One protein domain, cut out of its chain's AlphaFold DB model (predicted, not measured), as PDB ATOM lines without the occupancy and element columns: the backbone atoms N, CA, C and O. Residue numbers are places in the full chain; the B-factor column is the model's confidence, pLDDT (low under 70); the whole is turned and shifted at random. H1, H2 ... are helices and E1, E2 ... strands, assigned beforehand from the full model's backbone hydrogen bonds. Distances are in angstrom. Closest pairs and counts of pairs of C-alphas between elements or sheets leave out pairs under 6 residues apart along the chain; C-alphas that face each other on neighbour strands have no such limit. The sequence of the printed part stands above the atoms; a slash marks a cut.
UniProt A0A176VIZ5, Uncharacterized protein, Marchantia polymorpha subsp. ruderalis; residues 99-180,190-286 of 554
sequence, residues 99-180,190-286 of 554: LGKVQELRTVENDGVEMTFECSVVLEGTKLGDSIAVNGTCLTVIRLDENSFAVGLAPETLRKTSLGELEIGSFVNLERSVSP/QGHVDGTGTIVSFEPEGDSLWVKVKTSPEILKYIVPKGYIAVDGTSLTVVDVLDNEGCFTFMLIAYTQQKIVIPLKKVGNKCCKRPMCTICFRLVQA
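What this domain is: This is residues 99 to 180 and 190 to 286 of the 554 residues of an uncharacterized protein of Marchantia polymorpha subsp. ruderalis (UniProt A0A176VIZ5). Two small closed barrels of six strands each stand side by side, E1 to E6 making one and E7 to E12 the other, with the short helices H1 and H2 where the two meet. H3 and H4 pack on the second barrel, and both barrels are antiparallel throughout. The printed part has 179 residues, with four named helices and twelve named strands in the order E1 E2 E3 E4 E5 H1 H2 E6 E7 E8 H3 E9 E10 E11 H4 E12, and its class is mostly strand. It is compact, with a radius of gyration of the C-alphas of 16.2 A and spans of 45 by 38 by 33 A.

Where its parts are: E1, residues 99 to 107, starts at C-alpha 99 (12.099, 42.818, -33.962), is 23.5 A long and bends by 52 degrees at residue 103. E2 is residues 113 to 118, E3 131 to 134, E4 137 to 144 and E5 148 to 153. H1, residues 155 to 160, and H2, 162 to 165, precede E6, 171 to 176. E7, residues 195 to 205, is 28.4 A long and starts at C-alpha 195 (12.801, 33.303, -14.575). E8 is residues 208 to 214, H3 217 to 220, E9 228 to 231, E10 234 to 242, 20.8 A long, E11 247 to 252 and H4 254 to 257. E12, residues 276 to 280, ends at C-alpha 280 (11.662, 40.154, -15.682).

How they stand to each other: Round the first barrel run E1 E2 E5 E4 E3 E6 and back to E1; N 103 and O 116 of the hairpin E1 and E2 are 2.8 A apart, and N 100 and O 172 of E1 and E6 2.9 A, both within hydrogen-bond range. E2 E3 E4 E5 form a Greek key, four strands in a row with the last three a meander, each the antiparallel neighbour of the one before, and E2 the antiparallel neighbour of E5, N 117 to O 149 being 2.8 A. Round the second barrel run E7 E8 E11 E10 E9 E12 and back to E7, with N 200 and O 212 of the hairpin E7 and E8 2.8 A apart and N 197 and O 277 of E7 and E12 2.9 A. E9 E10 E11 form a meander. H1 and H2 are each on both barrels; H2 lies outside the second, over E12 at a height of 8.8 A, and the closest C-alphas of H2 and E12, Ser 162 and Thr 278, are 5.4 A apart. H1 and H2 only just touch, only at the corner by their link, with 3 pairs of C-alphas within 8 A, the closest Leu 158 and Gly 164 at 4.3 A. H3 and H4 are on the second barrel and not on the first. Every O i to N i+4 pair is within hydrogen-bond range in H1; H2, H3 and H4 are too short for one, and their single O i to N i+3 pair is within range in H2 but not in H3 or H4.

The domain as a whole: The two C-alphas farthest apart, Glu 109 and Gly 206, are 49.5 A apart. Residues 181 to 189 are not printed, and C-alphas 180 and 190 are 14.9 A apart across the cut. The links E2 to E3 and H4 to E12 are long. The mean pLDDT of the printed part is 88.0, with residues 268 to 276 and 280 to 286 under 70.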
ATOM      1  N   LEU A  99      12.075  44.277 -33.891       96.88
ATOM      2  CA  LEU A  99      12.099  42.818 -33.962       96.88
ATOM      3  C   LEU A  99      13.376  42.367 -34.673       96.88
ATOM      4  O   LEU A  99      13.428  42.319 -35.901       96.88
ATOM      5  N   GLY A 100      14.398  42.026 -33.891       96.69
ATOM      6  CA  GLY A 100      15.617  41.414 -34.410       96.69
ATOM      7  C   GLY A 100      15.424  39.944 -34.769       96.69
ATOM      8  O   GLY A 100      14.448  39.304 -34.364       96.69
ATOM      9  N   LYS A 101      16.390  39.377 -35.492       97.31
ATOM     10  CA  LYS A 101      16.374  37.974 -35.930       97.31
ATOM     11  C   LYS A 101      17.718  37.298 -35.667       97.31
ATOM     12  O   LYS A 101      18.763  37.829 -36.018       97.31
ATOM     13  N   VAL A 102      17.705  36.115 -35.051       97.31
ATOM     14  CA  VAL A 102      18.919  35.325 -34.782       97.31
ATOM     15  C   VAL A 102      19.539  34.901 -36.112       97.31
ATOM     16  O   VAL A 102      18.972  34.082 -36.836       97.31
ATOM     17  N   GLN A 103      20.701  35.462 -36.428       96.62
ATOM     18  CA  GLN A 103      21.445  35.215 -37.661       96.62
ATOM     19  C   GLN A 103      22.415  34.040 -37.498       96.62
ATOM     20  O   GLN A 103      22.562  33.226 -38.406       96.62
ATOM     21  N   GLU A 104      23.059  33.930 -36.332       96.06
ATOM     22  CA  GLU A 104      24.104  32.938 -36.074       96.06
ATOM     23  C   GLU A 104      24.148  32.524 -34.596       96.06
ATOM     24  O   GLU A 104      23.844  33.319 -33.702       96.06
ATOM     25  N   LEU A 105      24.557  31.276 -34.353       95.00
ATOM     26  CA  LEU A 105      24.822  30.699 -33.036       95.00
ATOM     27  C   LEU A 105      26.188  30.001 -33.068       95.00
ATOM     28  O   LEU A 105      26.380  29.071 -33.852       95.00
ATOM     29  N   ARG A 106      27.123  30.419 -32.209       93.06
ATOM     30  CA  ARG A 106      28.449  29.797 -32.058       93.06
ATOM     31  C   ARG A 106      28.677  29.386 -30.610       93.06
ATOM     32  O   ARG A 106      28.689  30.234 -29.723       93.06
ATOM     33  N   THR A 107      28.910  28.102 -30.358       89.69
ATOM     34  CA  THR A 107      29.390  27.651 -29.044       89.69
ATOM     35  C   THR A 107      30.842  28.088 -28.861       89.69
ATOM     36  O   THR A 107      31.671  27.860 -29.741       89.69
ATOM     37  N   VAL A 108      31.150  28.695 -27.717       86.75
ATOM     38  CA  VAL A 108      32.505  29.095 -27.310       86.75
ATOM     39  C   VAL A 108      32.958  28.277 -26.095       86.75
ATOM     40  O   VAL A 108      32.195  27.491 -25.532       86.75
ATOM     41  N   GLU A 109      34.223  28.415 -25.702       78.38
ATOM     42  CA  GLU A 109      34.789  27.665 -24.575       78.38
ATOM     43  C   GLU A 109      34.017  27.902 -23.260       78.38
ATOM     44  O   GLU A 109      33.523  28.999 -22.998       78.38
ATOM     45  N   ASN A 110      33.982  26.885 -22.390       78.69
ATOM     46  CA  ASN A 110      33.274  26.893 -21.096       78.69
ATOM     47  C   ASN A 110      31.735  26.998 -21.208       78.69
ATOM     48  O   ASN A 110      31.094  27.698 -20.423       78.69
ATOM     49  N   ASP A 111      31.148  26.287 -22.178       77.38
ATOM     50  CA  ASP A 111      29.700  26.182 -22.448       77.38
ATOM     51  C   ASP A 111      28.988  27.519 -22.755       77.38
ATOM     52  O   ASP A 111      27.757  27.609 -22.702       77.38
ATOM     53  N   GLY A 112      29.743  28.574 -23.073       86.06
ATOM     54  CA  GLY A 112      29.185  29.846 -23.525       86.06
ATOM     55  C   GLY A 112      28.642  29.762 -24.954       86.06
ATOM     56  O   GLY A 112      29.054  28.914 -25.749       86.06
ATOM     57  N   VAL A 113      27.747  30.684 -25.310       93.31
ATOM     58  CA  VAL A 113      27.250  30.844 -26.687       93.31
ATOM     59  C   VAL A 113      27.405  32.299 -27.112       93.31
ATOM     60  O   VAL A 113      26.917  33.195 -26.429       93.31
ATOM     61  N   GLU A 114      28.055  32.541 -28.246       95.56
ATOM     62  CA  GLU A 114      27.944  33.798 -28.985       95.56
ATOM     63  C   GLU A 114      26.702  33.727 -29.888       95.56
ATOM     64  O   GLU A 114      26.507  32.749 -30.617       95.56
ATOM     65  N   MET A 115      25.852  34.752 -29.825       96.94
ATOM     66  CA  MET A 115      24.642  34.873 -30.645       96.94
ATOM     67  C   MET A 115      24.689  36.191 -31.419       96.94
ATOM     68  O   MET A 115      24.887  37.247 -30.811       96.94
ATOM     69  N   THR A 116      24.507  36.116 -32.738       97.75
ATOM     70  CA  THR A 116      24.469  37.275 -33.646       97.75
ATOM     71  C   THR A 116      23.021  37.571 -34.037       97.75
ATOM     72  O   THR A 116      22.292  36.650 -34.420       97.75
ATOM     73  N   PHE A 117      22.601  38.837 -33.974       98.00
ATOM     74  CA  PHE A 117      21.249  39.287 -34.322       98.00
ATOM     75  C   PHE A 117      21.272  40.271 -35.489       98.00
ATOM     76  O   PHE A 117      21.906  41.315 -35.397       98.00
ATOM     77  N   GLU A 118      20.531  39.949 -36.544       97.88
ATOM     78  CA  GLU A 118      20.176  40.838 -37.651       97.88
ATOM     79  C   GLU A 118      19.157  41.882 -37.163       97.88
ATOM     80  O   GLU A 118      18.111  41.514 -36.612       97.88
ATOM     81  N   CYS A 119      19.482  43.167 -37.325       96.75
ATOM     82  CA  CYS A 119      18.678  44.321 -36.904       96.75
ATOM     83  C   CYS A 119      19.218  45.630 -37.526       96.75
ATOM     84  O   CYS A 119      20.187  45.612 -38.285       96.75
ATOM     85  N   SER A 120      18.586  46.771 -37.239       95.88
ATOM     86  CA  SER A 120      18.933  48.067 -37.838       95.88
ATOM     87  C   SER A 120      18.735  49.248 -36.884       95.88
ATOM     88  O   SER A 120      19.692  49.957 -36.576       95.88
ATOM     89  N   VAL A 121      17.527  49.429 -36.348       95.56
ATOM     90  CA  VAL A 121      17.147  50.565 -35.488       95.56
ATOM     91  C   VAL A 121      17.975  50.587 -34.205       95.56
ATOM     92  O   VAL A 121      18.451  51.646 -33.795       95.56
ATOM     93  N   VAL A 122      18.201  49.428 -33.574       95.38
ATOM     94  CA  VAL A 122      18.987  49.369 -32.325       95.38
ATOM     95  C   VAL A 122      20.504  49.447 -32.532       95.38
ATOM     96  O   VAL A 122      21.242  49.521 -31.548       95.38
ATOM     97  N   LEU A 123      20.993  49.455 -33.778       95.25
ATOM     98  CA  LEU A 123      22.409  49.701 -34.081       95.25
ATOM     99  C   LEU A 123      22.739  51.201 -34.098       95.25
ATOM    100  O   LEU A 123      23.882  51.582 -33.843       95.25
ATOM    101  N   GLU A 124      21.753  52.069 -34.346       93.25
ATOM    102  CA  GLU A 124      21.958  53.517 -34.403       93.25
ATOM    103  C   GLU A 124      22.513  54.061 -33.071       93.25
ATOM    104  O   GLU A 124      21.851  54.029 -32.029       93.25
ATOM    105  N   GLY A 125      23.747  54.575 -33.108       89.38
ATOM    106  CA  GLY A 125      24.449  55.165 -31.961       89.38
ATOM    107  C   GLY A 125      25.112  54.168 -30.998       89.38
ATOM    108  O   GLY A 125      25.908  54.603 -30.162       89.38
ATOM    109  N   THR A 126      24.829  52.870 -31.141       93.88
ATOM    110  CA  THR A 126      25.342  51.772 -30.303       93.88
ATOM    111  C   THR A 126      26.834  51.522 -30.525       93.88
ATOM    112  O   THR A 126      27.353  51.643 -31.636       93.88
ATOM    113  N   LYS A 127      27.550  51.167 -29.453       94.06
ATOM    114  CA  LYS A 127      29.001  50.923 -29.424       94.06
ATOM    115  C   LYS A 127      29.335  49.589 -28.755       94.06
ATOM    116  O   LYS A 127      28.537  49.000 -28.030       94.06
ATOM    117  N   LEU A 128      30.559  49.113 -28.983       95.50
ATOM    118  CA  LEU A 128      31.090  47.943 -28.283       95.50
ATOM    119  C   LEU A 128      31.137  48.217 -26.772       95.50
ATOM    120  O   LEU A 128      31.673  49.239 -26.344       95.50
ATOM    121  N   GLY A 129      30.594  47.299 -25.975       93.06
ATOM    122  CA  GLY A 129      30.433  47.461 -24.528       93.06
ATOM    123  C   GLY A 129      29.097  48.074 -24.079       93.06
ATOM    124  O   GLY A 129      28.803  48.012 -22.884       93.06
ATOM    125  N   ASP A 130      28.271  48.598 -24.993       94.19
ATOM    126  CA  ASP A 130      26.911  49.040 -24.663       94.19
ATOM    127  C   ASP A 130      25.989  47.839 -24.368       94.19
ATOM    128  O   ASP A 130      26.344  46.674 -24.574       94.19
ATOM    129  N   SER A 131      24.802  48.121 -23.823       95.06
ATOM    130  CA  SER A 131      23.853  47.106 -23.352       95.06
ATOM    131  C   SER A 131      22.527  47.165 -24.110       95.06
ATOM    132  O   SER A 131      21.845  48.190 -24.101       95.06
ATOM    133  N   ILE A 132      22.135  46.040 -24.707       96.19
ATOM    134  CA  ILE A 132      20.846  45.855 -25.390       96.19
ATOM    135  C   ILE A 132      20.046  44.788 -24.635       96.19
ATOM    136  O   ILE A 132      20.594  43.765 -24.219       96.19
ATOM    137  N   ALA A 133      18.748  45.018 -24.451       95.94
ATOM    138  CA  ALA A 133      17.829  44.020 -23.928       95.94
ATOM    139  C   ALA A 133      17.337  43.116 -25.067       95.94
ATOM    140  O   ALA A 133      16.604  43.562 -25.945       95.94
ATOM    141  N   VAL A 134      17.708  41.834 -25.031       96.44
ATOM    142  CA  VAL A 134      17.250  40.803 -25.977       96.44
ATOM    143  C   VAL A 134      16.202  39.930 -25.294       96.44
ATOM    144  O   VAL A 134      16.505  39.250 -24.311       96.44
ATOM    145  N   ASN A 135      14.954  39.966 -25.770       94.81
ATOM    146  CA  ASN A 135      13.793  39.400 -25.064       94.81
ATOM    147  C   ASN A 135      13.748  39.817 -23.575       94.81
ATOM    148  O   ASN A 135      13.414  39.016 -22.703       94.81
ATOM    149  N   GLY A 136      14.133  41.060 -23.266       90.62
ATOM    150  CA  GLY A 136      14.212  41.567 -21.890       90.62
ATOM    151  C   GLY A 136      15.448  41.135 -21.098       90.62
ATOM    152  O   GLY A 136      15.541  41.453 -19.921       90.62
ATOM    153  N   THR A 137      16.409  40.444 -21.711       94.00
ATOM    154  CA  THR A 137      17.688  40.086 -21.078       94.00
ATOM    155  C   THR A 137      18.752  41.115 -21.443       94.00
ATOM    156  O   THR A 137      19.093  41.242 -22.614       94.00
ATOM    157  N   CYS A 138      19.306  41.829 -20.463       94.94
ATOM    158  CA  CYS A 138      20.416  42.762 -20.656       94.94
ATOM    159  C   CYS A 138      21.678  42.001 -21.082       94.94
ATOM    160  O   CYS A 138      22.227  41.224 -20.296       94.94
ATOM    161  N   LEU A 139      22.155  42.247 -22.302       95.44
ATOM    162  CA  LEU A 139      23.358  41.637 -22.865       95.44
ATOM    163  C   LEU A 139      24.308  42.715 -23.390       95.44
ATOM    164  O   LEU A 139      23.882  43.736 -23.929       95.44
ATOM    165  N   THR A 140      25.607  42.480 -23.217       95.62
ATOM    166  CA  THR A 140      26.663  43.406 -23.643       95.62
ATOM    167  C   THR A 140      27.087  43.114 -25.079       95.62
ATOM    168  O   THR A 140      27.384  41.968 -25.423       95.62
ATOM    169  N   VAL A 141      27.149  44.163 -25.898       96.88
ATOM    170  CA  VAL A 141      27.573  44.104 -27.302       96.88
ATOM    171  C   VAL A 141      29.081  43.835 -27.388       96.88
ATOM    172  O   VAL A 141      29.879  44.642 -26.907       96.88
ATOM    173  N   ILE A 142      29.476  42.716 -28.010       96.62
ATOM    174  CA  ILE A 142      30.890  42.314 -28.190       96.62
ATOM    175  C   ILE A 142      31.393  42.458 -29.634       96.62
ATOM    176  O   ILE A 142      32.599  42.561 -29.847       96.62
ATOM    177  N   ARG A 143      30.485  42.510 -30.618       96.31
ATOM    178  CA  ARG A 143      30.765  42.852 -32.021       96.31
ATOM    179  C   ARG A 143      29.609  43.675 -32.585       96.31
ATOM    180  O   ARG A 143      28.460  43.449 -32.205       96.31
ATOM    181  N   LEU A 144      29.939  44.598 -33.483       96.06
ATOM    182  CA  LEU A 144      29.014  45.363 -34.314       96.06
ATOM    183  C   LEU A 144      29.447  45.203 -35.769       96.06
ATOM    184  O   LEU A 144      30.632  45.345 -36.071       96.06
ATOM    185  N   ASP A 145      28.472  44.937 -36.623       94.44
ATOM    186  CA  ASP A 145      28.565  44.816 -38.072       94.44
ATOM    187  C   ASP A 145      27.514  45.783 -38.693       94.44
ATOM    188  O   ASP A 145      26.750  46.416 -37.962       94.44
ATOM    189  N   GLU A 146      27.454  45.962 -40.020       92.94
ATOM    190  CA  GLU A 146      26.592  47.002 -40.642       92.94
ATOM    191  C   GLU A 146      25.083  46.821 -40.386       92.94
ATOM    192  O   GLU A 146      24.333  47.796 -40.347       92.94
ATOM    193  N   ASN A 147      24.634  45.573 -40.231       95.94
ATOM    194  CA  ASN A 147      23.234  45.185 -40.045       95.94
ATOM    195  C   ASN A 147      23.055  44.090 -38.976       95.94
ATOM    196  O   ASN A 147      22.043  43.380 -38.963       95.94
ATOM    197  N   SER A 148      24.045  43.916 -38.096       97.31
ATOM    198  CA  SER A 148      23.937  43.003 -36.963       97.31
ATOM    199  C   SER A 148      24.849  43.370 -35.792       97.31
ATOM    200  O   SER A 148      25.794  44.152 -35.905       97.31
ATOM    201  N   PHE A 149      24.551  42.795 -34.629       98.00
ATOM    202  CA  PHE A 149      25.439  42.804 -33.466       98.00
ATOM    203  C   PHE A 149      25.542  41.404 -32.871       98.00
ATOM    204  O   PHE A 149      24.626  40.590 -33.017       98.00
ATOM    205  N   ALA A 150      26.634  41.128 -32.160       97.31
ATOM    206  CA  ALA A 150      26.797  39.886 -31.412       97.31
ATOM    207  C   ALA A 150      27.007  40.132 -29.917       97.31
ATOM    208  O   ALA A 150      27.577  41.147 -29.502       97.31
ATOM    209  N   VAL A 151      26.568  39.162 -29.113       96.88
ATOM    210  CA  VAL A 151      26.689  39.151 -27.648       96.88
ATOM    211  C   VAL A 151      27.180  37.791 -27.158       96.88
ATOM    212  O   VAL A 151      26.872  36.759 -27.757       96.88
ATOM    213  N   GLY A 152      27.898  37.782 -26.036       94.62
ATOM    214  CA  GLY A 152      28.257  36.554 -25.322       94.62
ATOM    215  C   GLY A 152      27.218  36.203 -24.253       94.62
ATOM    216  O   GLY A 152      26.960  37.001 -23.351       94.62
ATOM    217  N   LEU A 153      26.647  35.001 -24.320       93.25
ATOM    218  CA  LEU A 153      25.724  34.457 -23.327       93.25
ATOM    219  C   LEU A 153      26.453  33.464 -22.417       93.25
ATOM    220  O   LEU A 153      27.003  32.459 -22.872       93.25
ATOM    221  N   ALA A 154      26.412  33.724 -21.111       91.38
ATOM    222  CA  ALA A 154      26.909  32.794 -20.102       91.38
ATOM    223  C   ALA A 154      25.958  31.586 -19.931       91.38
ATOM    224  O   ALA A 154      24.741  31.748 -20.084       91.38
ATOM    225  N   PRO A 155      26.458  30.407 -19.501       87.94
ATOM    226  CA  PRO A 155      25.628  29.223 -19.244       87.94
ATOM    227  C   PRO A 155      24.452  29.469 -18.286       87.94
ATOM    228  O   PRO A 155      23.388  28.875 -18.433       87.94
ATOM    229  N   GLU A 156      24.619  30.366 -17.312       86.94
ATOM    230  CA  GLU A 156      23.562  30.762 -16.373       86.94
ATOM    231  C   GLU A 156      22.429  31.540 -17.067       86.94
ATOM    232  O   GLU A 156      21.251  31.283 -16.815       86.94
ATOM    233  N   THR A 157      22.768  32.438 -17.997       87.88
ATOM    234  CA  THR A 157      21.792  33.178 -18.812       87.88
ATOM    235  C   THR A 157      21.007  32.226 -19.712       87.88
ATOM    236  O   THR A 157      19.781  32.306 -19.776       87.88
ATOM    237  N   LEU A 158      21.684  31.267 -20.348       87.75
ATOM    238  CA  LEU A 158      21.043  30.251 -21.191       87.75
ATOM    239  C   LEU A 158      20.062  29.361 -20.402       87.75
ATOM    240  O   LEU A 158      19.060  28.924 -20.958       87.75
ATOM    241  N   ARG A 159      20.313  29.127 -19.105       85.31
ATOM    242  CA  ARG A 159      19.437  28.341 -18.211       85.31
ATOM    243  C   ARG A 159      18.254  29.126 -17.637       85.31
ATOM    244  O   ARG A 159      17.229  28.520 -17.334       85.31
ATOM    245  N   LYS A 160      18.396  30.440 -17.429       84.38
ATOM    246  CA  LYS A 160      17.378  31.286 -16.768       84.38
ATOM    247  C   LYS A 160      16.425  32.013 -17.712       84.38
ATOM    248  O   LYS A 160      15.399  32.506 -17.253       84.38
ATOM    249  N   THR A 161      16.749  32.082 -18.997       87.88
ATOM    250  CA  THR A 161      16.020  32.871 -20.002       87.88
ATOM    251  C   THR A 161      15.495  31.976 -21.124       87.88
ATOM    252  O   THR A 161      15.950  30.846 -21.285       87.88
ATOM    253  N   SER A 162      14.584  32.481 -21.961       88.25
ATOM    254  CA  SER A 162      14.182  31.767 -23.184       88.25
ATOM    255  C   SER A 162      15.269  31.767 -24.275       88.25
ATOM    256  O   SER A 162      15.062  31.186 -25.337       88.25
ATOM    257  N   LEU A 163      16.425  32.411 -24.054       89.56
ATOM    258  CA  LEU A 163      17.491  32.527 -25.056       89.56
ATOM    259  C   LEU A 163      18.185  31.187 -25.336       89.56
ATOM    260  O   LEU A 163      18.601  30.950 -26.465       89.56
ATOM    261  N   GLY A 164      18.244  30.286 -24.348       87.44
ATOM    262  CA  GLY A 164      18.747  28.918 -24.533       87.44
ATOM    263  C   GLY A 164      17.850  28.025 -25.403       87.44
ATOM    264  O   GLY A 164      18.270  26.940 -25.800       87.44
ATOM    265  N   GLU A 165      16.628  28.467 -25.721       86.62
ATOM    266  CA  GLU A 165      15.730  27.755 -26.633       86.62
ATOM    267  C   GLU A 165      15.795  28.277 -28.081       86.62
ATOM    268  O   GLU A 165      15.327  27.581 -28.980       86.62
ATOM    269  N   LEU A 166      16.408  29.440 -28.334       90.69
ATOM    270  CA  LEU A 166      16.454  30.057 -29.664       90.69
ATOM    271  C   LEU A 166      17.249  29.226 -30.688       90.69
ATOM    272  O   LEU A 166      18.205  28.523 -30.364       90.69
ATOM    273  N   GLU A 167      16.840  29.345 -31.948       92.12
ATOM    274  CA  GLU A 167      17.450  28.715 -33.126       92.12
ATOM    275  C   GLU A 167      17.659  29.769 -34.229       92.12
ATOM    276  O   GLU A 167      17.017  30.824 -34.211       92.12
ATOM    277  N   ILE A 168      18.542  29.512 -35.198       95.25
ATOM    278  CA  ILE A 168      18.785  30.443 -36.316       95.25
ATOM    279  C   ILE A 168      17.470  30.700 -37.075       95.25
ATOM    280  O   ILE A 168      16.725  29.774 -37.387       95.25
ATOM    281  N   GLY A 169      17.174  31.974 -37.342       94.50
ATOM    282  CA  GLY A 169      15.902  32.443 -37.895       94.50
ATOM    283  C   GLY A 169      14.831  32.805 -36.856       94.50
ATOM    284  O   GLY A 169      13.788  33.328 -37.244       94.50
ATOM    285  N   SER A 170      15.064  32.582 -35.557       93.75
ATOM    286  CA  SER A 170      14.134  33.007 -34.496       93.75
ATOM    287  C   SER A 170      14.080  34.530 -34.370       93.75
ATOM    288  O   SER A 170      15.121  35.183 -34.378       93.75
ATOM    289  N   PHE A 171      12.888  35.093 -34.174       95.25
ATOM    290  CA  PHE A 171      12.726  36.514 -33.851       95.25
ATOM    291  C   PHE A 171      12.949  36.792 -32.357       95.25
ATOM    292  O   PHE A 171      12.657  35.947 -31.504       95.25
ATOM    293  N   VAL A 172      13.435  37.994 -32.044       95.88
ATOM    294  CA  VAL A 172      13.664  38.503 -30.683       95.88
ATOM    295  C   VAL A 172      13.201  39.958 -30.558       95.88
ATOM    296  O   VAL A 172      13.350  40.747 -31.488       95.88
ATOM    297  N   ASN A 173      12.670  40.328 -29.393       96.75
ATOM    298  CA  ASN A 173      12.450  41.729 -29.030       96.75
ATOM    299  C   ASN A 173      13.799  42.397 -28.722       96.75
ATOM    300  O   ASN A 173      14.577  41.822 -27.952       96.75
ATOM    301  N   LEU A 174      14.041  43.598 -29.256       97.38
ATOM    302  CA  LEU A 174      15.229  44.412 -28.985       97.38
ATOM    303  C   LEU A 174      14.858  45.805 -28.438       97.38
ATOM    304  O   LEU A 174      13.946  46.460 -28.944       97.38
ATOM    305  N   GLU A 175      15.589  46.263 -27.417       96.19
ATOM    306  CA  GLU A 175      15.502  47.614 -26.831       96.19
ATOM    307  C   GLU A 175      16.898  48.064 -26.350       96.19
ATOM    308  O   GLU A 175      17.605  47.304 -25.678       96.19
ATOM    309  N   ARG A 176      17.323  49.289 -26.687       95.19
ATOM    310  CA  ARG A 176      18.582  49.897 -26.212       95.19
ATOM    311  C   ARG A 176      18.474  50.361 -24.757       95.19
ATOM    312  O   ARG A 176      17.404  50.733 -24.278       95.19
ATOM    313  N   SER A 177      19.600  50.401 -24.042       92.19
ATOM    314  CA  SER A 177      19.646  50.994 -22.700       92.19
ATOM    315  C   SER A 177      19.298  52.488 -22.726       92.19
ATOM    316  O   SER A 177      19.833  53.229 -23.552       92.19
ATOM    317  N   VAL A 178      18.456  52.947 -21.796       89.50
ATOM    318  CA  VAL A 178      17.976  54.336 -21.752       89.50
ATOM    319  C   VAL A 178      19.099  55.348 -21.528       89.50
ATOM    320  O   VAL A 178      20.020  55.131 -20.740       89.50
ATOM    321  N   SER A 179      18.963  56.511 -22.163       82.62
ATOM    322  CA  SER A 179      19.746  57.700 -21.830       82.62
ATOM    323  C   SER A 179      19.048  58.518 -20.728       82.62
ATOM    324  O   SER A 179      17.833  58.391 -20.553       82.62
ATOM    325  N   PRO A 180      19.752  59.432 -20.031       75.69
ATOM    326  CA  PRO A 180      19.133  60.336 -19.055       75.69
ATOM    327  C   PRO A 180      18.043  61.269 -19.617       75.69
ATOM    328  O   PRO A 180      17.308  61.868 -18.838       75.69
ATOM    329  N   GLN A 190      15.014  46.317 -15.494       87.19
ATOM    330  CA  GLN A 190      16.454  46.164 -15.216       87.19
ATOM    331  C   GLN A 190      17.184  45.317 -16.276       87.19
ATOM    332  O   GLN A 190      18.409  45.317 -16.342       87.19
ATOM    333  N   GLY A 191      16.446  44.537 -17.066       87.12
ATOM    334  CA  GLY A 191      17.013  43.546 -17.979       87.12
ATOM    335  C   GLY A 191      17.616  42.314 -17.280       87.12
ATOM    336  O   GLY A 191      18.202  41.447 -17.923       87.12
ATOM    337  N   HIS A 192      17.489  42.210 -15.955       87.44
ATOM    338  CA  HIS A 192      17.758  40.976 -15.224       87.44
ATOM    339  C   HIS A 192      16.500  40.104 -15.219       87.44
ATOM    340  O   HIS A 192      15.398  40.593 -14.974       87.44
ATOM    341  N   VAL A 193      16.677  38.817 -15.509       88.81
ATOM    342  CA  VAL A 193      15.596  37.831 -15.624       88.81
ATOM    343  C   VAL A 193      15.474  37.046 -14.323       88.81
ATOM    344  O   VAL A 193      16.435  36.408 -13.888       88.81
ATOM    345  N   ASP A 194      14.285  37.058 -13.724       87.31
ATOM    346  CA  ASP A 194      13.978  36.303 -12.503       87.31
ATOM    347  C   ASP A 194      13.564  34.859 -12.824       87.31
ATOM    348  O   ASP A 194      13.806  33.945 -12.032       87.31
ATOM    349  N   GLY A 195      13.002  34.633 -14.014       87.62
ATOM    350  CA  GLY A 195      12.801  33.303 -14.575       87.62
ATOM    351  C   GLY A 195      11.976  33.315 -15.857       87.62
ATOM    352  O   GLY A 195      11.999  34.263 -16.639       87.62
ATOM    353  N   THR A 196      11.236  32.234 -16.083       89.88
ATOM    354  CA  THR A 196      10.457  32.017 -17.306       89.88
ATOM    355  C   THR A 196       9.012  31.628 -16.998       89.88
ATOM    356  O   THR A 196       8.691  31.071 -15.945       89.88
ATOM    357  N   GLY A 197       8.121  31.950 -17.932       89.94
ATOM    358  CA  GLY A 197       6.744  31.462 -17.971       89.94
ATOM    359  C   GLY A 197       6.506  30.584 -19.196       89.94
ATOM    360  O   GLY A 197       7.350  30.501 -20.083       89.94
ATOM    361  N   THR A 198       5.356  29.919 -19.255       91.06
ATOM    362  CA  THR A 198       4.873  29.186 -20.435       91.06
ATOM    363  C   THR A 198       3.514  29.740 -20.846       91.06
ATOM    364  O   THR A 198       2.623  29.861 -20.002       91.06
ATOM    365  N   ILE A 199       3.340  30.060 -22.130       92.62
ATOM    366  CA  ILE A 199       2.061  30.560 -22.655       92.62
ATOM    367  C   ILE A 199       1.040  29.411 -22.715       92.62
ATOM    368  O   ILE A 199       1.304  28.359 -23.307       92.62
ATOM    369  N   VAL A 200      -0.114  29.620 -22.074       92.19
ATOM    370  CA  VAL A 200      -1.193  28.637 -21.863       92.19
ATOM    371  C   VAL A 200      -2.308  28.790 -22.890       92.19
ATOM    372  O   VAL A 200      -2.793  27.785 -23.400       92.19
ATOM    373  N   SER A 201      -2.704  30.025 -23.199       93.44
ATOM    374  CA  SER A 201      -3.726  30.325 -24.203       93.44
ATOM    375  C   SER A 201      -3.528  31.708 -24.827       93.44
ATOM    376  O   SER A 201      -2.870  32.584 -24.255       93.44
ATOM    377  N   PHE A 202      -4.104  31.853 -26.020       94.19
ATOM    378  CA  PHE A 202      -4.302  33.102 -26.746       94.19
ATOM    379  C   PHE A 202      -5.786  33.196 -27.089       94.19
ATOM    380  O   PHE A 202      -6.314  32.294 -27.741       94.19
ATOM    381  N   GLU A 203      -6.450  34.260 -26.651       95.00
ATOM    382  CA  GLU A 203      -7.904  34.424 -26.762       95.00
ATOM    383  C   GLU A 203      -8.204  35.817 -27.358       95.00
ATOM    384  O   GLU A 203      -7.999  36.831 -26.688       95.00
ATOM    385  N   PRO A 204      -8.591  35.914 -28.647       94.62
ATOM    386  CA  PRO A 204      -8.886  37.199 -29.283       94.62
ATOM    387  C   PRO A 204     -10.173  37.842 -28.751       94.62
ATOM    388  O   PRO A 204     -11.217  37.196 -28.688       94.62
ATOM    389  N   GLU A 205     -10.114  39.139 -28.452       94.12
ATOM    390  CA  GLU A 205     -11.244  39.979 -28.055       94.12
ATOM    391  C   GLU A 205     -11.223  41.274 -28.885       94.12
ATOM    392  O   GLU A 205     -10.456  42.200 -28.622       94.12
ATOM    393  N   GLY A 206     -12.051  41.329 -29.932       93.94
ATOM    394  CA  GLY A 206     -12.069  42.460 -30.863       93.94
ATOM    395  C   GLY A 206     -10.762  42.578 -31.656       93.94
ATOM    396  O   GLY A 206     -10.417  41.676 -32.418       93.94
ATOM    397  N   ASP A 207     -10.057  43.699 -31.494       93.00
ATOM    398  CA  ASP A 207      -8.718  43.939 -32.059       93.00
ATOM    399  C   ASP A 207      -7.580  43.453 -31.138       93.00
ATOM    400  O   ASP A 207      -6.409  43.421 -31.529       93.00
ATOM    401  N   SER A 208      -7.922  43.104 -29.900       94.50
ATOM    402  CA  SER A 208      -6.998  42.862 -28.805       94.50
ATOM    403  C   SER A 208      -6.842  41.365 -28.539       94.50
ATOM    404  O   SER A 208      -7.706  40.552 -28.865       94.50
ATOM    405  N   LEU A 209      -5.707  40.978 -27.963       95.31
ATOM    406  CA  LEU A 209      -5.354  39.579 -27.739       95.31
ATOM    407  C   LEU A 209      -5.080  39.334 -26.258       95.31
ATOM    408  O   LEU A 209      -4.077  39.819 -25.729       95.31
ATOM    409  N   TRP A 210      -5.940  38.561 -25.596       96.56
ATOM    410  CA  TRP A 210      -5.645  38.037 -24.268       96.56
ATOM    411  C   TRP A 210      -4.544  36.986 -24.349       96.56
ATOM    412  O   TRP A 210      -4.547  36.116 -25.225       96.56
ATOM    413  N   VAL A 211      -3.620  37.047 -23.394       95.50
ATOM    414  CA  VAL A 211      -2.536  36.081 -23.226       95.50
ATOM    415  C   VAL A 211      -2.550  35.583 -21.787       95.50
ATOM    416  O   VAL A 211      -2.433  36.372 -20.846       95.50
ATOM    417  N   LYS A 212      -2.662  34.264 -21.607       94.75
ATOM    418  CA  LYS A 212      -2.571  33.608 -20.296       94.75
ATOM    419  C   LYS A 212      -1.208  32.942 -20.157       94.75
ATOM    420  O   LYS A 212      -0.847  32.090 -20.970       94.75
ATOM    421  N   VAL A 213      -0.448  33.305 -19.126       93.50
ATOM    422  CA  VAL A 213       0.912  32.792 -18.890       93.50
ATOM    423  C   VAL A 213       0.983  32.095 -17.538       93.50
ATOM    424  O   VAL A 213       0.631  32.670 -16.512       93.50
ATOM    425  N   LYS A 214       1.483  30.856 -17.531       92.88
ATOM    426  CA  LYS A 214       1.795  30.097 -16.314       92.88
ATOM    427  C   LYS A 214       3.238  30.358 -15.901       92.88
ATOM    428  O   LYS A 214       4.131  30.301 -16.744       92.88
ATOM    429  N   THR A 215       3.491  30.589 -14.618       90.75
ATOM    430  CA  THR A 215       4.847  30.767 -14.075       90.75
ATOM    431  C   THR A 215       5.008  30.026 -12.740       90.75
ATOM    432  O   THR A 215       4.132  29.257 -12.336       90.75
ATOM    433  N   SER A 216       6.155  30.170 -12.077       89.88
ATOM    434  CA  SER A 216       6.385  29.573 -10.761       89.88
ATOM    435  C   SER A 216       5.681  30.384  -9.659       89.88
ATOM    436  O   SER A 216       5.615  31.612  -9.757       89.88
ATOM    437  N   PRO A 217       5.214  29.754  -8.562       90.00
ATOM    438  CA  PRO A 217       4.667  30.484  -7.410       90.00
ATOM    439  C   PRO A 217       5.653  31.498  -6.808       90.00
ATOM    440  O   PRO A 217       5.251  32.515  -6.248       90.00
ATOM    441  N   GLU A 218       6.957  31.243  -6.963       88.81
ATOM    442  CA  GLU A 218       8.042  32.122  -6.517       88.81
ATOM    443  C   GLU A 218       8.098  33.463  -7.263       88.81
ATOM    444  O   GLU A 218       8.562  34.447  -6.688       88.81
ATOM    445  N   ILE A 219       7.620  33.504  -8.512       88.62
ATOM    446  CA  ILE A 219       7.478  34.725  -9.318       88.62
ATOM    447  C   ILE A 219       6.059  35.289  -9.167       88.62
ATOM    448  O   ILE A 219       5.898  36.491  -8.967       88.62
ATOM    449  N   LEU A 220       5.035  34.425  -9.196       90.50
ATOM    450  CA  LEU A 220       3.622  34.823  -9.168       90.50
ATOM    451  C   LEU A 220       3.265  35.690  -7.954       90.50
ATOM    452  O   LEU A 220       2.540  36.663  -8.102       90.50
ATOM    453  N   LYS A 221       3.857  35.413  -6.785       90.62
ATOM    454  CA  LYS A 221       3.673  36.191  -5.542       90.62
ATOM    455  C   LYS A 221       4.143  37.659  -5.602       90.62
ATOM    456  O   LYS A 221       4.044  38.368  -4.602       90.62
ATOM    457  N   TYR A 222       4.719  38.095  -6.723       90.00
ATOM    458  CA  TYR A 222       5.095  39.486  -6.999       90.00
ATOM    459  C   TYR A 222       4.254  40.133  -8.109       90.00
ATOM    460  O   TYR A 222       4.353  41.337  -8.334       90.00
ATOM    461  N   ILE A 223       3.438  39.339  -8.800       91.00
ATOM    462  CA  ILE A 223       2.527  39.779  -9.849       91.00
ATOM    463  C   ILE A 223       1.211  40.165  -9.166       91.00
ATOM    464  O   ILE A 223       0.660  39.388  -8.391       91.00
ATOM    465  N   VAL A 224       0.706  41.369  -9.436       90.81
ATOM    466  CA  VAL A 224      -0.559  41.871  -8.875       90.81
ATOM    467  C   VAL A 224      -1.471  42.379  -9.994       90.81
ATOM    468  O   VAL A 224      -0.956  42.940 -10.965       90.81
ATOM    469  N   PRO A 225      -2.807  42.231  -9.888       92.94
ATOM    470  CA  PRO A 225      -3.745  42.837 -10.831       92.94
ATOM    471  C   PRO A 225      -3.502  44.345 -10.979       92.94
ATOM    472  O   PRO A 225      -3.284  45.045  -9.993       92.94
ATOM    473  N   LYS A 226      -3.524  44.836 -12.222       90.50
ATOM    474  CA  LYS A 226      -3.173  46.213 -12.633       90.50
ATOM    475  C   LYS A 226      -1.727  46.649 -12.339       90.50
ATOM    476  O   LYS A 226      -1.388  47.805 -12.576       90.50
ATOM    477  N   GLY A 227      -0.861  45.744 -11.876       90.00
ATOM    478  CA  GLY A 227       0.581  45.969 -11.788       90.00
ATOM    479  C   GLY A 227       1.277  45.887 -13.151       90.00
ATOM    480  O   GLY A 227       0.710  45.390 -14.126       90.00
ATOM    481  N   TYR A 228       2.528  46.342 -13.207       91.69
ATOM    482  CA  TYR A 228       3.385  46.212 -14.388       91.69
ATOM    483  C   TYR A 228       4.235  44.940 -14.344       91.69
ATOM    484  O   TYR A 228       4.691  44.519 -13.278       91.69
ATOM    485  N   ILE A 229       4.487  44.359 -15.515       93.00
ATOM    486  CA  ILE A 229       5.383  43.217 -15.712       93.00
ATOM    487  C   ILE A 229       6.131  43.352 -17.043       93.00
ATOM    488  O   ILE A 229       5.596  43.905 -18.004       93.00
ATOM    489  N   ALA A 230       7.363  42.843 -17.114       94.19
ATOM    490  CA  ALA A 230       8.121  42.754 -18.356       94.19
ATOM    491  C   ALA A 230       8.174  41.298 -18.855       94.19
ATOM    492  O   ALA A 230       8.827  40.447 -18.245       94.19
ATOM    493  N   VAL A 231       7.488  41.015 -19.969       94.44
ATOM    494  CA  VAL A 231       7.431  39.680 -20.601       94.44
ATOM    495  C   VAL A 231       8.121  39.737 -21.959       94.44
ATOM    496  O   VAL A 231       7.771  40.556 -22.804       94.44
ATOM    497  N   ASP A 232       9.151  38.911 -22.146       93.81
ATOM    498  CA  ASP A 232      10.109  38.997 -23.256       93.81
ATOM    499  C   ASP A 232      10.636  40.435 -23.472       93.81
ATOM    500  O   ASP A 232      10.890  40.860 -24.595       93.81
ATOM    501  N   GLY A 233      10.768  41.220 -22.399       91.19
ATOM    502  CA  GLY A 233      11.165  42.632 -22.465       91.19
ATOM    503  C   GLY A 233      10.066  43.607 -22.888       91.19
ATOM    504  O   GLY A 233      10.343  44.789 -22.989       91.19
ATOM    505  N   THR A 234       8.825  43.166 -23.097       95.12
ATOM    506  CA  THR A 234       7.693  44.081 -23.322       95.12
ATOM    507  C   THR A 234       7.082  44.501 -21.989       95.12
ATOM    508  O   THR A 234       6.685  43.640 -21.203       95.12
ATOM    509  N   SER A 235       6.971  45.808 -21.750       94.56
ATOM    510  CA  SER A 235       6.250  46.412 -20.628       94.56
ATOM    511  C   SER A 235       4.745  46.243 -20.814       94.56
ATOM    512  O   SER A 235       4.167  46.781 -21.756       94.56
ATOM    513  N   LEU A 236       4.113  45.510 -19.901       94.75
ATOM    514  CA  LEU A 236       2.709  45.122 -19.978       94.75
ATOM    515  C   LEU A 236       2.005  45.345 -18.638       94.75
ATOM    516  O   LEU A 236       2.616  45.228 -17.574       94.75
ATOM    517  N   THR A 237       0.705  45.623 -18.699       94.62
ATOM    518  CA  THR A 237      -0.159  45.714 -17.518       94.62
ATOM    519  C   THR A 237      -0.830  44.366 -17.280       94.62
ATOM    520  O   THR A 237      -1.510  43.833 -18.158       94.62
ATOM    521  N   VAL A 238      -0.660  43.822 -16.077       95.25
ATOM    522  CA  VAL A 238      -1.347  42.610 -15.615       95.25
ATOM    523  C   VAL A 238      -2.839  42.907 -15.503       95.25
ATOM    524  O   VAL A 238      -3.231  43.897 -14.880       95.25
ATOM    525  N   VAL A 239      -3.688  42.045 -16.058       96.06
ATOM    526  CA  VAL A 239      -5.138  42.180 -15.893       96.06
ATOM    527  C   VAL A 239      -5.594  41.413 -14.656       96.06
ATOM    528  O   VAL A 239      -6.039  42.069 -13.712       96.06
ATOM    529  N   ASP A 240      -5.361  40.097 -14.609       95.56
ATOM    530  CA  ASP A 240      -5.715  39.209 -13.494       95.56
ATOM    531  C   ASP A 240      -4.548  38.309 -13.060       95.56
ATOM    532  O   ASP A 240      -3.603  38.042 -13.811       95.56
ATOM    533  N   VAL A 241      -4.656  37.786 -11.838       94.75
ATOM    534  CA  VAL A 241      -3.745  36.792 -11.256       94.75
ATOM    535  C   VAL A 241      -4.581  35.620 -10.742       94.75
ATOM    536  O   VAL A 241      -5.582  35.808 -10.056       94.75
ATOM    537  N   LEU A 242      -4.198  34.405 -11.130       93.81
ATOM    538  CA  LEU A 242      -4.956  33.167 -10.954       93.81
ATOM    539  C   LEU A 242      -4.110  32.166 -10.155       93.81
ATOM    540  O   LEU A 242      -3.580  31.193 -10.702       93.81
ATOM    541  N   ASP A 243      -3.983  32.412  -8.848       90.06
ATOM    542  CA  ASP A 243      -3.120  31.650  -7.928       90.06
ATOM    543  C   ASP A 243      -3.348  30.135  -7.996       90.06
ATOM    544  O   ASP A 243      -2.396  29.360  -8.088       90.06
ATOM    545  N   ASN A 244      -4.617  29.710  -8.038       91.38
ATOM    546  CA  ASN A 244      -5.015  28.299  -8.122       91.38
ATOM    547  C   ASN A 244      -4.479  27.585  -9.379       91.38
ATOM    548  O   ASN A 244      -4.295  26.369  -9.371       91.38
ATOM    549  N   GLU A 245      -4.234  28.328 -10.461       91.31
ATOM    550  CA  GLU A 245      -3.676  27.799 -11.706       91.31
ATOM    551  C   GLU A 245      -2.162  28.024 -11.827       91.31
ATOM    552  O   GLU A 245      -1.522  27.399 -12.676       91.31
ATOM    553  N   GLY A 246      -1.568  28.889 -11.003       92.56
ATOM    554  CA  GLY A 246      -0.192  29.361 -11.176       92.56
ATOM    555  C   GLY A 246      -0.025  30.330 -12.359       92.56
ATOM    556  O   GLY A 246       1.041  30.353 -12.979       92.56
ATOM    557  N   CYS A 247      -1.083  31.060 -12.728       94.38
ATOM    558  CA  CYS A 247      -1.163  31.836 -13.971       94.38
ATOM    559  C   CYS A 247      -1.438  33.327 -13.731       94.38
ATOM    560  O   CYS A 247      -2.025  33.702 -12.722       94.38
ATOM    561  N   PHE A 248      -1.090  34.166 -14.704       95.19
ATOM    562  CA  PHE A 248      -1.525  35.563 -14.807       95.19
ATOM    563  C   PHE A 248      -1.977  35.874 -16.242       95.19
ATOM    564  O   PHE A 248      -1.653  35.127 -17.174       95.19
ATOM    565  N   THR A 249      -2.736  36.956 -16.418       96.44
ATOM    566  CA  THR A 249      -3.246  37.410 -17.721       96.44
ATOM    567  C   THR A 249      -2.769  38.822 -18.060       96.44
ATOM    568  O   THR A 249      -2.538  39.657 -17.181       96.44
ATOM    569  N   PHE A 250      -2.639  39.101 -19.354       96.19
ATOM    570  CA  PHE A 250      -2.511  40.452 -19.902       96.19
ATOM    571  C   PHE A 250      -3.182  40.529 -21.277       96.19
ATOM    572  O   PHE A 250      -3.413  39.505 -21.920       96.19
ATOM    573  N   MET A 251      -3.475  41.747 -21.732       96.12
ATOM    574  CA  MET A 251      -3.987  42.020 -23.079       96.12
ATOM    575  C   MET A 251      -2.906  42.691 -23.930       96.12
ATOM    576  O   MET A 251      -2.172  43.556 -23.450       96.12
ATOM    577  N   LEU A 252      -2.831  42.322 -25.208       95.81
ATOM    578  CA  LEU A 252      -2.024  42.994 -26.223       95.81
ATOM    579  C   LEU A 252      -2.945  43.740 -27.193       95.81
ATOM    580  O   LEU A 252      -3.711  43.106 -27.918       95.81
ATOM    581  N   ILE A 253      -2.841  45.067 -27.251       95.56
ATOM    582  CA  ILE A 253      -3.532  45.887 -28.261       95.56
ATOM    583  C   ILE A 253      -2.963  45.635 -29.666       95.56
ATOM    584  O   ILE A 253      -1.789  45.272 -29.802       95.56
ATOM    585  N   ALA A 254      -3.758  45.882 -30.713       94.38
ATOM    586  CA  ALA A 254      -3.389  45.596 -32.106       94.38
ATOM    587  C   ALA A 254      -2.036  46.196 -32.545       94.38
ATOM    588  O   ALA A 254      -1.281  45.547 -33.267       94.38
ATOM    589  N   TYR A 255      -1.688  47.402 -32.073       94.62
ATOM    590  CA  TYR A 255      -0.378  48.016 -32.341       94.62
ATOM    591  C   TYR A 255       0.777  47.186 -31.760       94.62
ATOM    592  O   TYR A 255       1.712  46.822 -32.471       94.62
ATOM    593  N   THR A 256       0.697  46.843 -30.472       95.00
ATOM    594  CA  THR A 256       1.735  46.082 -29.763       95.00
ATOM    595  C   THR A 256       1.906  44.684 -30.354       95.00
ATOM    596  O   THR A 256       3.035  44.215 -30.477       95.00
ATOM    597  N   GLN A 257       0.817  44.041 -30.797       94.44
ATOM    598  CA  GLN A 257       0.875  42.727 -31.449       94.44
ATOM    599  C   GLN A 257       1.783  42.707 -32.696       94.44
ATOM    600  O   GLN A 257       2.402  41.687 -32.979       94.44
ATOM    601  N   GLN A 258       1.904  43.828 -33.417       94.31
ATOM    602  CA  GLN A 258       2.746  43.958 -34.616       94.31
ATOM    603  C   GLN A 258       4.215  44.307 -34.308       94.31
ATOM    604  O   GLN A 258       5.028  44.405 -35.228       94.31
ATOM    605  N   LYS A 259       4.557  44.549 -33.037       95.44
ATOM    606  CA  LYS A 259       5.866  45.074 -32.607       95.44
ATOM    607  C   LYS A 259       6.662  44.128 -31.710       95.44
ATOM    608  O   LYS A 259       7.817  44.426 -31.428       95.44
ATOM    609  N   ILE A 260       6.073  43.016 -31.263       95.25
ATOM    610  CA  ILE A 260       6.697  42.107 -30.289       95.25
ATOM    611  C   ILE A 260       6.581  40.636 -30.704       95.25
ATOM    612  O   ILE A 260       5.652  40.248 -31.407       95.25
ATOM    613  N   VAL A 261       7.481  39.783 -30.206       93.75
ATOM    614  CA  VAL A 261       7.508  38.344 -30.534       93.75
ATOM    615  C   VAL A 261       6.355  37.528 -29.944       93.75
ATOM    616  O   VAL A 261       6.143  36.398 -30.377       93.75
ATOM    617  N   ILE A 262       5.630  38.041 -28.942       92.44
ATOM    618  CA  ILE A 262       4.680  37.233 -28.155       92.44
ATOM    619  C   ILE A 262       3.590  36.583 -29.037       92.44
ATOM    620  O   ILE A 262       3.455  35.363 -28.939       92.44
ATOM    621  N   PRO A 263       2.886  37.288 -29.953       92.12
ATOM    622  CA  PRO A 263       1.894  36.662 -30.840       92.12
ATOM    623  C   PRO A 263       2.470  35.667 -31.862       92.12
ATOM    624  O   PRO A 263       1.717  34.893 -32.448       92.12
ATOM    625  N   LEU A 264       3.790  35.664 -32.088       90.25
ATOM    626  CA  LEU A 264       4.463  34.711 -32.982       90.25
ATOM    627  C   LEU A 264       4.768  33.368 -32.287       90.25
ATOM    628  O   LEU A 264       5.097  32.381 -32.953       90.25
ATOM    629  N   LYS A 265       4.673  33.304 -30.950       88.38
ATOM    630  CA  LYS A 265       4.900  32.078 -30.166       88.38
ATOM    631  C   LYS A 265       3.689  31.136 -30.261       88.38
ATOM    632  O   LYS A 265       2.555  31.565 -30.430       88.38
ATOM    633  N   LYS A 266       3.915  29.820 -30.148       82.25
ATOM    634  CA  LYS A 266       2.876  28.780 -30.324       82.25
ATOM    635  C   LYS A 266       2.518  28.103 -29.001       82.25
ATOM    636  O   LYS A 266       3.371  27.438 -28.424       82.25
ATOM    637  N   VAL A 267       1.260  28.192 -28.563       86.06
ATOM    638  CA  VAL A 267       0.754  27.534 -27.338       86.06
ATOM    639  C   VAL A 267       1.135  26.047 -27.273       86.06
ATOM    640  O   VAL A 267       0.979  25.319 -28.252       86.06
ATOM    641  N   GLY A 268       1.607  25.608 -26.097       63.03
ATOM    642  CA  GLY A 268       1.702  24.218 -25.618       63.03
ATOM    643  C   GLY A 268       2.477  23.166 -26.433       63.03
ATOM    644  O   GLY A 268       2.607  22.034 -25.963       63.03
ATOM    645  N   ASN A 269       2.954  23.474 -27.638       34.62
ATOM    646  CA  ASN A 269       3.337  22.448 -28.609       34.62
ATOM    647  C   ASN A 269       4.652  21.719 -28.278       34.62
ATOM    648  O   ASN A 269       5.592  22.302 -27.750       34.62
ATOM    649  N   LYS A 270       4.701  20.418 -28.613       30.89
ATOM    650  CA  LYS A 270       5.793  19.490 -28.249       30.89
ATOM    651  C   LYS A 270       6.844  19.252 -29.345       30.89
ATOM    652  O   LYS A 270       7.844  18.597 -29.073       30.89
ATOM    653  N   CYS A 271       6.596  19.699 -30.578       27.36
ATOM    654  CA  CYS A 271       7.454  19.407 -31.740       27.36
ATOM    655  C   CYS A 271       8.531  20.470 -32.009       27.36
ATOM    656  O   CYS A 271       9.467  20.215 -32.758       27.36
ATOM    657  N   CYS A 272       8.418  21.627 -31.362       32.03
ATOM    658  CA  CYS A 272       9.533  22.523 -31.081       32.03
ATOM    659  C   CYS A 272       9.617  22.662 -29.554       32.03
ATOM    660  O   CYS A 272       8.781  22.113 -28.828       32.03
ATOM    661  N   LYS A 273      10.621  23.388 -29.058       42.28
ATOM    662  CA  LYS A 273      10.744  23.712 -27.633       42.28
ATOM    663  C   LYS A 273       9.504  24.488 -27.140       42.28
ATOM    664  O   LYS A 273       8.736  25.024 -27.944       42.28
ATOM    665  N   ARG A 274       9.257  24.470 -25.825       49.62
ATOM    666  CA  ARG A 274       8.004  24.975 -25.222       49.62
ATOM    667  C   ARG A 274       7.851  26.477 -25.536       49.62
ATOM    668  O   ARG A 274       8.861  27.142 -25.728       49.62
ATOM    669  N   PRO A 275       6.643  27.073 -25.539       56.69
ATOM    670  CA  PRO A 275       6.510  28.527 -25.668       56.69
ATOM    671  C   PRO A 275       6.918  29.221 -24.367       56.69
ATOM    672  O   PRO A 275       6.069  29.689 -23.602       56.69
ATOM    673  N   MET A 276       8.223  29.254 -24.100       59.56
ATOM    674  CA  MET A 276       8.771  29.938 -22.944       59.56
ATOM    675  C   MET A 276       8.892  31.429 -23.240       59.56
ATOM    676  O   MET A 276       9.421  31.858 -24.272       59.56
ATOM    677  N   CYS A 277       8.363  32.231 -22.327       70.69
ATOM    678  CA  CYS A 277       8.571  33.669 -22.292       70.69
ATOM    679  C   CYS A 277       9.531  34.000 -21.152       70.69
ATOM    680  O   CYS A 277       9.414  33.463 -20.045       70.69
ATOM    681  N   THR A 278      10.480  34.882 -21.424       71.69
ATOM    682  CA  THR A 278      11.355  35.460 -20.405       71.69
ATOM    683  C   THR A 278      10.520  36.384 -19.514       71.69
ATOM    684  O   THR A 278       9.730  37.170 -20.032       71.69
ATOM    685  N   ILE A 279      10.637  36.276 -18.186       72.12
ATOM    686  CA  ILE A 279       9.918  37.137 -17.233       72.12
ATOM    687  C   ILE A 279      10.933  37.899 -16.381       72.12
ATOM    688  O   ILE A 279      11.706  37.311 -15.618       72.12
ATOM    689  N   CYS A 280      10.889  39.224 -16.494       60.31
ATOM    690  CA  CYS A 280      11.662  40.154 -15.682       60.31
ATOM    691  C   CYS A 280      10.735  40.833 -14.672       60.31
ATOM    692  O   CYS A 280       9.731  41.441 -15.051       60.31
ATOM    693  N   PHE A 281      11.088  40.773 -13.388       57.56
ATOM    694  CA  PHE A 281      10.368  41.447 -12.317       57.56
ATOM    695  C   PHE A 281      11.346  42.212 -11.418       57.56
ATOM    696  O   PHE A 281      11.977  41.646 -10.524       57.56
ATOM    697  N   ARG A 282      11.444  43.542 -11.583       50.66
ATOM    698  CA  ARG A 282      12.154  44.352 -10.581       50.66
ATOM    699  C   ARG A 282      11.722  45.812 -10.438       50.66
ATOM    700  O   ARG A 282      12.537  46.721 -10.560       50.66
ATOM    701  N   LEU A 283      10.476  46.018 -10.017       40.03
ATOM    702  CA  LEU A 283      10.061  47.262  -9.358       40.03
ATOM    703  C   LEU A 283       9.419  47.004  -7.987       40.03
ATOM    704  O   LEU A 283       9.046  45.880  -7.655       40.03
ATOM    705  N   VAL A 284       9.343  48.065  -7.175       40.00
ATOM    706  CA  VAL A 284       8.740  48.155  -5.825       40.00
ATOM    707  C   VAL A 284       9.391  47.302  -4.717       40.00
ATOM    708  O   VAL A 284       9.594  47.803  -3.611       40.00
ATOM    709  N   GLN A 285       9.786  46.046  -4.963       35.41
ATOM    710  CA  GLN A 285      10.129  45.108  -3.877       35.41
ATOM    711  C   GLN A 285      11.367  45.484  -3.033       35.41
ATOM    712  O   GLN A 285      11.567  44.929  -1.951       35.41
ATOM    713  N   ALA A 286      12.211  46.403  -3.510       34.22
ATOM    714  CA  ALA A 286      13.356  46.897  -2.747       34.22
ATOM    715  C   ALA A 286      12.928  47.800  -1.574       34.22
ATOM    716  O   ALA A 286      13.415  47.602  -0.463       34.22
TER     717      ALA A 286